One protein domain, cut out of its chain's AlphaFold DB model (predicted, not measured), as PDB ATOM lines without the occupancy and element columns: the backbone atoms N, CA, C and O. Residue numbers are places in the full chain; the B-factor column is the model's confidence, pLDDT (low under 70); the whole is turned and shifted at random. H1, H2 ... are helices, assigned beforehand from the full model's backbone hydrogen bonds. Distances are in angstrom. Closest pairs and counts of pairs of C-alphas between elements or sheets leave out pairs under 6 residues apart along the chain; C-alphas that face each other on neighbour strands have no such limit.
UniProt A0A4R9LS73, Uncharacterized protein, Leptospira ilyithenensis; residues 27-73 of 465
ATOM      1  N   LEU A  27       3.071  27.417 -10.186       61.88
ATOM      2  CA  LEU A  27       4.193  28.045 -10.890       61.88
ATOM      3  C   LEU A  27       3.987  28.037 -12.411       61.88
ATOM      4  O   LEU A  27       4.212  29.055 -13.064       61.88
ATOM      5  N   LYS A  28       3.487  26.930 -12.977       63.75
ATOM      6  CA  LYS A  28       3.146  26.846 -14.409       63.75
ATOM      7  C   LYS A  28       2.023  27.798 -14.799       63.75
ATOM      8  O   LYS A  28       2.121  28.456 -15.832       63.75
ATOM      9  N   ALA A  29       0.984  27.906 -13.971       60.94
ATOM     10  CA  ALA A  29      -0.118  28.843 -14.191       60.94
ATOM     11  C   ALA A  29       0.345  30.313 -14.182       60.94
ATOM     12  O   ALA A  29      -0.259  31.147 -14.850       60.94
ATOM     13  N   ASN A  30       1.447  30.607 -13.486       62.88
ATOM     14  CA  ASN A  30       2.066  31.931 -13.408       62.88
ATOM     15  C   ASN A  30       3.273  32.098 -14.354       62.88
ATOM     16  O   ASN A  30       4.095  32.992 -14.170       62.88
ATOM     17  N   GLY A  31       3.374  31.263 -15.394       68.88
ATOM     18  CA  GLY A  31       4.316  31.460 -16.500       68.88
ATOM     19  C   GLY A  31       5.692  30.812 -16.333       68.88
ATOM     20  O   GLY A  31       6.542  30.982 -17.207       68.88
ATOM     21  N   ILE A  32       5.925  30.033 -15.272       77.12
ATOM     22  CA  ILE A  32       7.160  29.252 -15.122       77.12
ATOM     23  C   ILE A  32       7.036  27.945 -15.909       77.12
ATOM     24  O   ILE A  32       6.342  27.012 -15.503       77.12
ATOM     25  N   SER A  33       7.731  27.867 -17.043       73.25
ATOM     26  CA  SER A  33       7.703  26.707 -17.943       73.25
ATOM     27  C   SER A  33       8.304  25.441 -17.322       73.25
ATOM     28  O   SER A  33       7.782  24.347 -17.554       73.25
ATOM     29  N   ASP A  34       9.345  25.584 -16.495       84.12
ATOM     30  CA  ASP A  34       9.998  24.478 -15.786       84.12
ATOM     31  C   ASP A  34      10.189  24.766 -14.280       84.12
ATOM     32  O   ASP A  34      11.243  25.250 -13.858       84.12
ATOM     33  N   PRO A  35       9.187  24.452 -13.435       74.62
ATOM     34  CA  PRO A  35       9.262  24.643 -11.984       74.62
ATOM     35  C   PRO A  35      10.311  23.786 -11.264       74.62
ATOM     36  O   PRO A  35      10.641  24.076 -10.110       74.62
ATOM     37  N   ASP A  36      10.786  22.703 -11.886       80.81
ATOM     38  CA  ASP A  36      11.774  21.799 -11.288       80.81
ATOM     39  C   ASP A  36      13.212  22.313 -11.482       80.81
ATOM     40  O   ASP A  36      14.115  21.878 -10.770       80.81
ATOM     41  N   SER A  37      13.411  23.288 -12.378       80.44
ATOM     42  CA  SER A  37      14.682  24.006 -12.557       80.44
ATOM     43  C   SER A  37      14.966  25.063 -11.478       80.44
ATOM     44  O   SER A  37      16.095  25.540 -11.356       80.44
ATOM     45  N   LEU A  38      13.955  25.434 -10.683       77.94
ATOM     46  CA  LEU A  38      14.074  26.454  -9.644       77.94
ATOM     47  C   LEU A  38      14.757  25.900  -8.390       77.94
ATOM     48  O   LEU A  38      14.423  24.817  -7.904       77.94
ATOM     49  N   SER A  39      15.659  26.691  -7.802       77.56
ATOM     50  CA  SER A  39      16.173  26.387  -6.464       77.56
ATOM     51  C   SER A  39      15.045  26.478  -5.420       77.56
ATOM     52  O   SER A  39      14.087  27.229  -5.623       77.56
ATOM     53  N   PRO A  40      15.138  25.778  -4.272       69.12
ATOM     54  CA  PRO A  40      14.127  25.876  -3.216       69.12
ATOM     55  C   PRO A  40      13.873  27.312  -2.728       69.12
ATOM     56  O   PRO A  40      12.732  27.680  -2.460       69.12
ATOM     57  N   ALA A  41      14.918  28.143  -2.660       61.19
ATOM     58  CA  ALA A  41      14.799  29.545  -2.260       61.19
ATOM     59  C   ALA A  41      14.063  30.388  -3.316       61.19
ATOM     60  O   ALA A  41      13.177  31.169  -2.976       61.19
ATOM     61  N   GLU A  42      14.387  30.186  -4.597       66.69
ATOM     62  CA  GLU A  42      13.728  30.852  -5.728       66.69
ATOM     63  C   GLU A  42      12.247  30.459  -5.808       66.69
ATOM     64  O   GLU A  42      11.369  31.305  -5.961       66.69
ATOM     65  N   ARG A  43      11.972  29.163  -5.629       77.25
ATOM     66  CA  ARG A  43      10.628  28.593  -5.595       77.25
ATOM     67  C   ARG A  43       9.785  29.232  -4.493       77.25
ATOM     68  O   ARG A  43       8.694  29.711  -4.781       77.25
ATOM     69  N   ASN A  44      10.286  29.269  -3.260       66.62
ATOM     70  CA  ASN A  44       9.549  29.842  -2.133       66.62
ATOM     71  C   ASN A  44       9.311  31.348  -2.302       66.62
ATOM     72  O   ASN A  44       8.239  31.833  -1.952       66.62
ATOM     73  N   ARG A  45      10.276  32.079  -2.881       75.81
ATOM     74  CA  ARG A  45      10.114  33.503  -3.201       75.81
ATOM     75  C   ARG A  45       8.963  33.727  -4.186       75.81
ATOM     76  O   ARG A  45       8.085  34.533  -3.906       75.81
ATOM     77  N   ILE A  46       8.951  32.998  -5.303       65.00
ATOM     78  CA  ILE A  46       7.923  33.153  -6.347       65.00
ATOM     79  C   ILE A  46       6.541  32.741  -5.824       65.00
ATOM     80  O   ILE A  46       5.561  33.426  -6.098       65.00
ATOM     81  N   LEU A  47       6.449  31.653  -5.050       64.81
ATOM     82  CA  LEU A  47       5.187  31.244  -4.422       64.81
ATOM     83  C   LEU A  47       4.653  32.335  -3.478       64.81
ATOM     84  O   LEU A  47       3.498  32.720  -3.605       64.81
ATOM     85  N   GLY A  48       5.510  32.920  -2.633       58.31
ATOM     86  CA  GLY A  48       5.111  34.028  -1.758       58.31
ATOM     87  C   GLY A  48       4.690  35.299  -2.511       58.31
ATOM     88  O   GLY A  48       3.795  36.015  -2.068       58.31
ATOM     89  N   GLU A  49       5.294  35.581  -3.670       68.12
ATOM     90  CA  GLU A  49       4.875  36.685  -4.546       68.12
ATOM     91  C   GLU A  49       3.490  36.438  -5.162       68.12
ATOM     92  O   GLU A  49       2.674  37.362  -5.220       68.12
ATOM     93  N   ILE A  50       3.208  35.198  -5.581       64.88
ATOM     94  CA  ILE A  50       1.894  34.787  -6.097       64.88
ATOM     95  C   ILE A  50       0.831  34.901  -5.000       64.88
ATOM     96  O   ILE A  50      -0.238  35.462  -5.247       64.88
ATOM     97  N   ASP A  51       1.129  34.420  -3.794       66.44
ATOM     98  CA  ASP A  51       0.203  34.463  -2.661       66.44
ATOM     99  C   ASP A  51      -0.144  35.909  -2.295       66.44
ATOM    100  O   ASP A  51      -1.316  36.280  -2.284       66.44
ATOM    101  N   ASN A  52       0.859  36.779  -2.151       70.00
ATOM    102  CA  ASN A  52       0.636  38.197  -1.865       70.00
ATOM    103  C   ASN A  52      -0.159  38.911  -2.980       70.00
ATOM    104  O   ASN A  52      -1.018  39.752  -2.705       70.00
ATOM    105  N   ALA A  53       0.081  38.579  -4.254       67.69
ATOM    106  CA  ALA A  53      -0.698  39.134  -5.362       67.69
ATOM    107  C   ALA A  53      -2.169  38.677  -5.325       67.69
ATOM    108  O   ALA A  53      -3.072  39.467  -5.628       67.69
ATOM    109  N   ASN A  54      -2.418  37.427  -4.929       68.50
ATOM    110  CA  ASN A  54      -3.763  36.882  -4.763       68.50
ATOM    111  C   ASN A  54      -4.493  37.523  -3.576       68.50
ATOM    112  O   ASN A  54      -5.641  37.934  -3.743       68.50
ATOM    113  N   GLU A  55      -3.828  37.697  -2.431       71.69
ATOM    114  CA  GLU A  55      -4.378  38.403  -1.263       71.69
ATOM    115  C   GLU A  55      -4.820  39.827  -1.628       71.69
ATOM    116  O   GLU A  55      -5.961  40.220  -1.385       71.69
ATOM    117  N   ILE A  56      -3.951  40.600  -2.289       71.75
ATOM    118  CA  ILE A  56      -4.267  41.972  -2.720       71.75
ATOM    119  C   ILE A  56      -5.462  41.979  -3.679       71.75
ATOM    120  O   ILE A  56      -6.331  42.849  -3.594       71.75
ATOM    121  N   LYS A  57      -5.538  41.008  -4.593       68.62
ATOM    122  CA  LYS A  57      -6.660  40.884  -5.531       68.62
ATOM    123  C   LYS A  57      -7.978  40.586  -4.809       68.62
ATOM    124  O   LYS A  57      -8.994  41.173  -5.177       68.62
ATOM    125  N   GLN A  58      -7.964  39.724  -3.794       65.56
ATOM    126  CA  GLN A  58      -9.142  39.413  -2.976       65.56
ATOM    127  C   GLN A  58      -9.613  40.638  -2.178       65.56
ATOM    128  O   GLN A  58     -10.796  40.968  -2.202       65.56
ATOM    129  N   LEU A  59      -8.688  41.381  -1.568       71.62
ATOM    130  CA  LEU A  59      -9.007  42.602  -0.816       71.62
ATOM    131  C   LEU A  59      -9.551  43.725  -1.716       71.62
ATOM    132  O   LEU A  59     -10.473  44.445  -1.338       71.62
ATOM    133  N   ARG A  60      -9.034  43.859  -2.943       74.06
ATOM    134  CA  ARG A  60      -9.606  44.782  -3.939       74.06
ATOM    135  C   ARG A  60     -11.015  44.368  -4.350       74.06
ATOM    136  O   ARG A  60     -11.897  45.214  -4.467       74.06
ATOM    137  N   ALA A  61     -11.237  43.070  -4.555       65.62
ATOM    138  CA  ALA A  61     -12.549  42.535  -4.906       65.62
ATOM    139  C   ALA A  61     -13.585  42.734  -3.784       65.62
ATOM    140  O   ALA A  61     -14.772  42.853  -4.079       65.62
ATOM    141  N   SER A  62     -13.148  42.853  -2.524       69.69
ATOM    142  CA  SER A  62     -14.008  43.220  -1.390       69.69
ATOM    143  C   SER A  62     -14.281  44.728  -1.278       69.69
ATOM    144  O   SER A  62     -14.864  45.167  -0.286       69.69
ATOM    145  N   GLY A  63     -13.841  45.529  -2.252       70.19
ATOM    146  CA  GLY A  63     -14.081  46.970  -2.318       70.19
ATOM    147  C   GLY A  63     -13.032  47.845  -1.628       70.19
ATOM    148  O   GLY A  63     -13.245  49.053  -1.555       70.19
ATOM    149  N   LYS A  64     -11.910  47.288  -1.139       76.88
ATOM    150  CA  LYS A  64     -10.830  48.105  -0.559       76.88
ATOM    151  C   LYS A  64      -9.983  48.770  -1.637       76.88
ATOM    152  O   LYS A  64      -9.668  48.178  -2.670       76.88
ATOM    153  N   THR A  65      -9.562  49.993  -1.355       84.25
ATOM    154  CA  THR A  65      -8.615  50.750  -2.173       84.25
ATOM    155  C   THR A  65      -7.170  50.337  -1.891       84.25
ATOM    156  O   THR A  65      -6.839  49.815  -0.825       84.25
ATOM    157  N   ASP A  66      -6.270  50.632  -2.828       76.38
ATOM    158  CA  ASP A  66      -4.837  50.340  -2.680       76.38
ATOM    159  C   ASP A  66      -4.207  51.030  -1.463       76.38
ATOM    160  O   ASP A  66      -3.323  50.467  -0.818       76.38
ATOM    161  N   ALA A  67      -4.693  52.225  -1.117       79.75
ATOM    162  CA  ALA A  67      -4.247  52.961   0.062       79.75
ATOM    163  C   ALA A  67      -4.671  52.267   1.365       79.75
ATOM    164  O   ALA A  67      -3.888  52.209   2.312       79.75
ATOM    165  N   GLU A  68      -5.880  51.701   1.408       74.38
ATOM    166  CA  GLU A  68      -6.368  50.947   2.565       74.38
ATOM    167  C   GLU A  68      -5.602  49.635   2.731       74.38
ATOM    168  O   GLU A  68      -5.141  49.340   3.826       74.38
ATOM    169  N   ILE A  69      -5.382  48.884   1.647       80.44
ATOM    170  CA  ILE A  69      -4.631  47.618   1.677       80.44
ATOM    171  C   ILE A  69      -3.182  47.840   2.136       80.44
ATOM    172  O   ILE A  69      -2.648  47.051   2.921       80.44
ATOM    173  N   ALA A  70      -2.550  48.925   1.679       81.69
ATOM    174  CA  ALA A  70      -1.194  49.292   2.082       81.69
ATOM    175  C   ALA A  70      -1.101  49.732   3.556       81.69
ATOM    176  O   ALA A  70      -0.052  49.561   4.174       81.69
ATOM    177  N   ALA A  71      -2.182  50.278   4.119       83.69
ATOM    178  CA  ALA A  71      -2.248  50.710   5.513       83.69
ATOM    179  C   ALA A  71      -2.597  49.577   6.499       83.69
ATOM    180  O   ALA A  71      -2.445  49.760   7.709       83.69
ATOM    181  N   MET A  72      -3.057  48.417   6.015       79.88
ATOM    182  CA  MET A  72      -3.395  47.269   6.862       79.88
ATOM    183  C   MET A  72      -2.141  46.592   7.424       79.88
ATOM    184  O   MET A  72      -1.211  46.247   6.690       79.88
ATOM    185  N   SER A  73      -2.153  46.333   8.733       76.75
ATOM    186  CA  SER A  73      -1.208  45.405   9.364       76.75
ATOM    187  C   SER A  73      -1.467  43.963   8.909       76.75
ATOM    188  O   SER A  73      -2.535  43.648   8.382       76.75
TER     189      SER A  73
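This is residues 27 to 73 of the 465 residues of an uncharacterized protein of Leptospira ilyithenensis (UniProt A0A4R9LS73). One long helix, H1, makes the long axis; a short helix, H2, turns back at a steep angle past its last turns, and at its other end the unnamed stretch of residues 27 to 39 loops back beside it. The printed part has 47 residues with two named helices, H1 then H2, and no named strand; the class is all helix. It is loose, with a radius of gyration of the C-alphas of 13.7 A, and flat, spanning 37 by 20 by 10 A.

H1, residues 40 to 61, only just touches H2, residues 66 to 71, with 3 pairs of C-alphas within 8 A. H1 touches H2 with residues 56 to 60 alone; the closest C-alphas of the two helices, those of Leu 59 and Ile 69, are 7.1 A apart. They run opposite ways at a steep tilt of 67 degrees, only just short of about perpendicular. In H1 and H2 every O i to N i+4 pair is within hydrogen-bond range.

H1 runs 31.5 A from C-alpha 40 at (14.127, 25.876, -3.216) to C-alpha 61 at (-12.549, 42.535, -4.906). H2, 8.6 A long, ends at C-alpha 71 at (-2.248, 50.710, 5.513).

The C-alphas farthest apart, of Ser 37 and Gly 63, are 38.2 A apart. The printed part has no cut, and the link from H1 to H2 is tight. Mean pLDDT of the printed part is 71.9; 21 residues are under 70, among them 27 to 31 and 46 to 51.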